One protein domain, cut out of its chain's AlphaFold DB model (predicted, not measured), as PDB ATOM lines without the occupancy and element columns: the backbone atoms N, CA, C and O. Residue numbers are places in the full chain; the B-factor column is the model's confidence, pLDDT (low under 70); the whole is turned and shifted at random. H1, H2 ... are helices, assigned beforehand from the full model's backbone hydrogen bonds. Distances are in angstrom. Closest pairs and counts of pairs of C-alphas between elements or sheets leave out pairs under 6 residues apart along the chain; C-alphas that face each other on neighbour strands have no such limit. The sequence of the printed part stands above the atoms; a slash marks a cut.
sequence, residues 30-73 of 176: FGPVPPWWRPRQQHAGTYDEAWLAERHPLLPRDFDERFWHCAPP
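Overview. This is residues 30 to 73 of the 176 residues of the protein "Uncharacterized protein conserved in bacteria" of Methylobacterium aquaticum (UniProt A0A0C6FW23). With little regular structure, the printed part is a long, narrow loop of mostly unnamed chain: it runs from Phe 30 past H1 to H2 at the far end, then folds back to H3, which packs on H1. The 44 printed residues, 14 of them in three named helices, H1, H2 and H3 in that order, with no named strand, are all helix by class. The whole is loose, a rod of 40 by 14 by 13 A, with a radius of gyration of the C-alphas of 12.0 A.

Arrangement. H1, residues 38 to 41, and H3, residues 65 to 68, touch; their closest C-alphas, of Arg 40 and Phe 67, are 5.0 A apart. H2, residues 49 to 54, is apart from both. In H2 every O i to N i+4 pair is within hydrogen-bond range; H1 and H3 are too short for such a pair.

Along the chain. H1 begins at C-alpha 38 (-26.939, 4.126, 13.336). H2 is 8.6 A long. H3 ends at C-alpha 68 (-18.057, -5.453, 12.698).

Size, cuts and confidence. The C-alphas farthest apart, of Phe 30 and Ala 53, are 39.7 A apart. The printed part has no cut, both links are short, and no printed residue is under 70 in pLDDT.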
ATOM      1  N   PHE A  30     -12.287   9.826  17.580       89.75
ATOM      2  CA  PHE A  30     -11.381   8.691  17.361       89.75
ATOM      3  C   PHE A  30     -11.793   7.430  18.138       89.75
ATOM      4  O   PHE A  30     -11.168   6.381  18.010       89.75
ATOM      5  N   GLY A  31     -12.829   7.533  18.976       89.50
ATOM      6  CA  GLY A  31     -13.302   6.434  19.813       89.50
ATOM      7  C   GLY A  31     -14.097   5.379  19.034       89.50
ATOM      8  O   GLY A  31     -14.627   5.667  17.960       89.50
ATOM      9  N   PRO A  32     -14.224   4.157  19.581       92.00
ATOM     10  CA  PRO A  32     -15.015   3.104  18.960       92.00
ATOM     11  C   PRO A  32     -16.507   3.465  18.914       92.00
ATOM     12  O   PRO A  32     -17.079   3.953  19.888       92.00
ATOM     13  N   VAL A  33     -17.156   3.157  17.792       92.38
ATOM     14  CA  VAL A  33     -18.592   3.340  17.569       92.38
ATOM     15  C   VAL A  33     -19.354   2.118  18.104       92.38
ATOM     16  O   VAL A  33     -19.060   0.994  17.685       92.38
ATOM     17  N   PRO A  34     -20.343   2.277  19.002       93.06
ATOM     18  CA  PRO A  34     -21.160   1.167  19.497       93.06
ATOM     19  C   PRO A  34     -22.027   0.509  18.406       93.06
ATOM     20  O   PRO A  34     -22.497   1.198  17.501       93.06
ATOM     21  N   PRO A  35     -22.305  -0.808  18.485       94.25
ATOM     22  CA  PRO A  35     -23.046  -1.525  17.440       94.25
ATOM     23  C   PRO A  35     -24.517  -1.096  17.308       94.25
ATOM     24  O   PRO A  35     -25.086  -1.201  16.228       94.25
ATOM     25  N   TRP A  36     -25.134  -0.579  18.377       92.94
ATOM     26  CA  TRP A  36     -26.520  -0.086  18.358       92.94
ATOM     27  C   TRP A  36     -26.659   1.348  17.823       92.94
ATOM     28  O   TRP A  36     -27.773   1.856  17.716       92.94
ATOM     29  N   TRP A  37     -25.556   2.030  17.499       91.69
ATOM     30  CA  TRP A  37     -25.615   3.346  16.863       91.69
ATOM     31  C   TRP A  37     -25.817   3.207  15.359       91.69
ATOM     32  O   TRP A  37     -25.250   2.311  14.735       91.69
ATOM     33  N   ARG A  38     -26.569   4.146  14.764       90.69
ATOM     34  CA  ARG A  38     -26.939   4.126  13.336       90.69
ATOM     35  C   ARG A  38     -25.792   3.789  12.370       90.69
ATOM     36  O   ARG A  38     -26.051   2.973  11.489       90.69
ATOM     37  N   PRO A  39     -24.554   4.320  12.517       89.62
ATOM     38  CA  PRO A  39     -23.468   4.019  11.583       89.62
ATOM     39  C   PRO A  39     -23.149   2.527  11.462       89.62
ATOM     40  O   PRO A  39     -22.761   2.084  10.387       89.62
ATOM     41  N   ARG A  40     -23.338   1.758  12.542       94.31
ATOM     42  CA  ARG A  40     -23.134   0.305  12.557       94.31
ATOM     43  C   ARG A  40     -24.447  -0.449  12.429       94.31
ATOM     44  O   ARG A  40     -24.529  -1.345  11.604       94.31
ATOM     45  N   GLN A  41     -25.482  -0.055  13.170       95.44
ATOM     46  CA  GLN A  41     -26.785  -0.728  13.208       95.44
ATOM     47  C   GLN A  41     -27.371  -0.980  11.811       95.44
ATOM     48  O   GLN A  41     -27.916  -2.049  11.566       95.44
ATOM     49  N   GLN A  42     -27.221  -0.027  10.887       94.88
ATOM     50  CA  GLN A  42     -27.713  -0.152   9.509       94.88
ATOM     51  C   GLN A  42     -27.126  -1.348   8.732       94.88
ATOM     52  O   GLN A  42     -27.685  -1.746   7.718       94.88
ATOM     53  N   HIS A  43     -26.008  -1.915   9.194       97.12
ATOM     54  CA  HIS A  43     -25.327  -3.061   8.588       97.12
ATOM     55  C   HIS A  43     -25.706  -4.404   9.232       97.12
ATOM     56  O   HIS A  43     -25.238  -5.447   8.786       97.12
ATOM     57  N   ALA A  44     -26.550  -4.405  10.269       97.19
ATOM     58  CA  ALA A  44     -26.956  -5.630  10.959       97.19
ATOM     59  C   ALA A  44     -27.850  -6.544  10.096       97.19
ATOM     60  O   ALA A  44     -27.983  -7.724  10.398       97.19
ATOM     61  N   GLY A  45     -28.452  -6.017   9.027       96.69
ATOM     62  CA  GLY A  45     -29.449  -6.729   8.232       96.69
ATOM     63  C   GLY A  45     -30.811  -6.813   8.927       96.69
ATOM     64  O   GLY A  45     -31.054  -6.174   9.957       96.69
ATOM     65  N   THR A  46     -31.712  -7.595   8.342       97.06
ATOM     66  CA  THR A  46     -33.126  -7.651   8.737       97.06
ATOM     67  C   THR A  46     -33.433  -8.911   9.552       97.06
ATOM     68  O   THR A  46     -33.247 -10.031   9.085       97.06
ATOM     69  N   TYR A  47     -33.926  -8.721  10.781       96.50
ATOM     70  CA  TYR A  47     -34.300  -9.790  11.719       96.50
ATOM     71  C   TYR A  47     -35.825  -9.824  11.921       96.50
ATOM     72  O   TYR A  47     -36.333  -9.374  12.948       96.50
ATOM     73  N   ASP A  48     -36.559 -10.306  10.919       97.19
ATOM     74  CA  ASP A  48     -38.024 -10.404  10.915       97.19
ATOM     75  C   ASP A  48     -38.530 -11.853  11.113       97.19
ATOM     76  O   ASP A  48     -37.762 -12.775  11.403       97.19
ATOM     77  N   GLU A  49     -39.845 -12.065  10.991       98.12
ATOM     78  CA  GLU A  49     -40.475 -13.388  11.134       98.12
ATOM     79  C   GLU A  49     -39.980 -14.395  10.083       98.12
ATOM     80  O   GLU A  49     -39.839 -15.579  10.390       98.12
ATOM     81  N   ALA A  50     -39.664 -13.934   8.868       97.62
ATOM     82  CA  ALA A  50     -39.137 -14.789   7.809       97.62
ATOM     83  C   ALA A  50     -37.713 -15.258   8.140       97.62
ATOM     84  O   ALA A  50     -37.406 -16.449   8.026       97.62
ATOM     85  N   TRP A  51     -36.855 -14.356   8.632       98.00
ATOM     86  CA  TRP A  51     -35.551 -14.744   9.172       98.00
ATOM     87  C   TRP A  51     -35.697 -15.770  10.304       98.00
ATOM     88  O   TRP A  51     -34.986 -16.781  10.308       98.00
ATOM     89  N   LEU A  52     -36.633 -15.550  11.232       98.12
ATOM     90  CA  LEU A  52     -36.841 -16.449  12.366       98.12
ATOM     91  C   LEU A  52     -37.299 -17.849  11.926       98.12
ATOM     92  O   LEU A  52     -36.814 -18.840  12.469       98.12
ATOM     93  N   ALA A  53     -38.199 -17.937  10.944       97.81
ATOM     94  CA  ALA A  53     -38.745 -19.204  10.463       97.81
ATOM     95  C   ALA A  53     -37.764 -20.002   9.585       97.81
ATOM     96  O   ALA A  53     -37.759 -21.232   9.643       97.81
ATOM     97  N   GLU A  54     -36.945 -19.326   8.771       97.38
ATOM     98  CA  GLU A  54     -36.205 -19.983   7.680       97.38
ATOM     99  C   GLU A  54     -34.676 -19.905   7.794       97.38
ATOM    100  O   GLU A  54     -33.965 -20.647   7.110       97.38
ATOM    101  N   ARG A  55     -34.137 -18.983   8.601       96.62
ATOM    102  CA  ARG A  55     -32.700 -18.658   8.601       96.62
ATOM    103  C   ARG A  55     -32.047 -18.770   9.970       96.62
ATOM    104  O   ARG A  55     -30.864 -19.110  10.026       96.62
ATOM    105  N   HIS A  56     -32.779 -18.486  11.045       96.00
ATOM    106  CA  HIS A  56     -32.278 -18.627  12.408       96.00
ATOM    107  C   HIS A  56     -31.651 -20.023  12.609       96.00
ATOM    108  O   HIS A  56     -32.269 -21.024  12.242       96.00
ATOM    109  N   PRO A  57     -30.440 -20.133  13.194       95.50
ATOM    110  CA  PRO A  57     -29.669 -19.101  13.904       95.50
ATOM    111  C   PRO A  57     -28.616 -18.361  13.051       95.50
ATOM    112  O   PRO A  57     -27.753 -17.677  13.599       95.50
ATOM    113  N   LEU A  58     -28.625 -18.511  11.724       96.50
ATOM    114  CA  LEU A  58     -27.635 -17.867  10.853       96.50
ATOM    115  C   LEU A  58     -27.903 -16.362  10.696       96.50
ATOM    116  O   LEU A  58     -29.033 -15.895  10.850       96.50
ATOM    117  N   LEU A  59     -26.867 -15.602  10.318       96.19
ATOM    118  CA  LEU A  59     -27.003 -14.177   9.998       96.19
ATOM    119  C   LEU A  59     -28.027 -13.949   8.861       96.19
ATOM    120  O   LEU A  59     -28.129 -14.800   7.954       96.19
ATOM    121  N   PRO A  60     -28.751 -12.811   8.882       97.62
ATOM    122  CA  PRO A  60     -29.590 -12.373   7.772       97.62
ATOM    123  C   PRO A  60     -28.839 -12.374   6.439       97.62
ATOM    124  O   PRO A  60     -27.612 -12.270   6.387       97.62
ATOM    125  N   ARG A  61     -29.570 -12.515   5.330       96.50
ATOM    126  CA  ARG A  61     -28.956 -12.524   3.988       96.50
ATOM    127  C   ARG A  61     -28.395 -11.161   3.588       96.50
ATOM    128  O   ARG A  61     -27.458 -11.113   2.804       96.50
ATOM    129  N   ASP A  62     -28.986 -10.098   4.113       97.31
ATOM    130  CA  ASP A  62     -28.611  -8.697   3.925       97.31
ATOM    131  C   ASP A  62     -27.657  -8.182   5.018       97.31
ATOM    132  O   ASP A  62     -27.399  -6.983   5.092       97.31
ATOM    133  N   PHE A  63     -27.120  -9.070   5.865       97.94
ATOM    134  CA  PHE A  63     -26.067  -8.713   6.810       97.94
ATOM    135  C   PHE A  63     -24.820  -8.226   6.060       97.94
ATOM    136  O   PHE A  63     -24.342  -8.883   5.132       97.94
ATOM    137  N   ASP A  64     -24.254  -7.111   6.510       97.12
ATOM    138  CA  ASP A  64     -23.064  -6.507   5.924       97.12
ATOM    139  C   ASP A  64     -21.906  -6.538   6.932       97.12
ATOM    140  O   ASP A  64     -22.026  -6.063   8.063       97.12
ATOM    141  N   GLU A  65     -20.755  -7.084   6.524       93.12
ATOM    142  CA  GLU A  65     -19.579  -7.258   7.390       93.12
ATOM    143  C   GLU A  65     -19.048  -5.938   7.973       93.12
ATOM    144  O   GLU A  65     -18.423  -5.950   9.039       93.12
ATOM    145  N   ARG A  66     -19.383  -4.788   7.366       93.56
ATOM    146  CA  ARG A  66     -19.117  -3.453   7.933       93.56
ATOM    147  C   ARG A  66     -19.726  -3.261   9.324       93.56
ATOM    148  O   ARG A  66     -19.228  -2.436  10.087       93.56
ATOM    149  N   PHE A  67     -20.741  -4.043   9.704       95.50
ATOM    150  CA  PHE A  67     -21.276  -4.079  11.069       95.50
ATOM    151  C   PHE A  67     -20.186  -4.337  12.126       95.50
ATOM    152  O   PHE A  67     -20.253  -3.803  13.242       95.50
ATOM    153  N   TRP A  68     -19.152  -5.115  11.787       91.81
ATOM    154  CA  TRP A  68     -18.057  -5.453  12.698       91.81
ATOM    155  C   TRP A  68     -17.005  -4.354  12.855       91.81
ATOM    156  O   TRP A  68     -16.235  -4.395  13.815       91.81
ATOM    157  N   HIS A  69     -17.003  -3.333  11.996       92.19
ATOM    158  CA  HIS A  69     -16.083  -2.207  12.125       92.19
ATOM    159  C   HIS A  69     -16.510  -1.308  13.289       92.19
ATOM    160  O   HIS A  69     -17.513  -0.601  13.225       92.19
ATOM    161  N   CYS A  70     -15.741  -1.336  14.379       93.25
ATOM    162  CA  CYS A  70     -15.920  -0.401  15.487       93.25
ATOM    163  C   CYS A  70     -15.209   0.937  15.250       93.25
ATOM    164  O   CYS A  70     -15.549   1.914  15.907       93.25
ATOM    165  N   ALA A  71     -14.240   0.995  14.335       93.50
ATOM    166  CA  ALA A  71     -13.532   2.223  14.010       93.50
ATOM    167  C   ALA A  71     -14.467   3.227  13.298       93.50
ATOM    168  O   ALA A  71     -15.270   2.820  12.454       93.50
ATOM    169  N   PRO A  72     -14.364   4.534  13.599       90.31
ATOM    170  CA  PRO A  72     -14.959   5.589  12.782       90.31
ATOM    171  C   PRO A  72     -14.557   5.457  11.302       90.31
ATOM    172  O   PRO A  72     -13.455   4.980  11.027       90.31
ATOM    173  N   PRO A  73     -15.378   5.917  10.336       85.75
ATOM    174  CA  PRO A  73     -15.130   5.700   8.905       85.75
ATOM    175  C   PRO A  73     -13.734   6.111   8.406       85.75
ATOM    176  O   PRO A  73     -13.150   5.400   7.597       85.75
TER     177      PRO A  73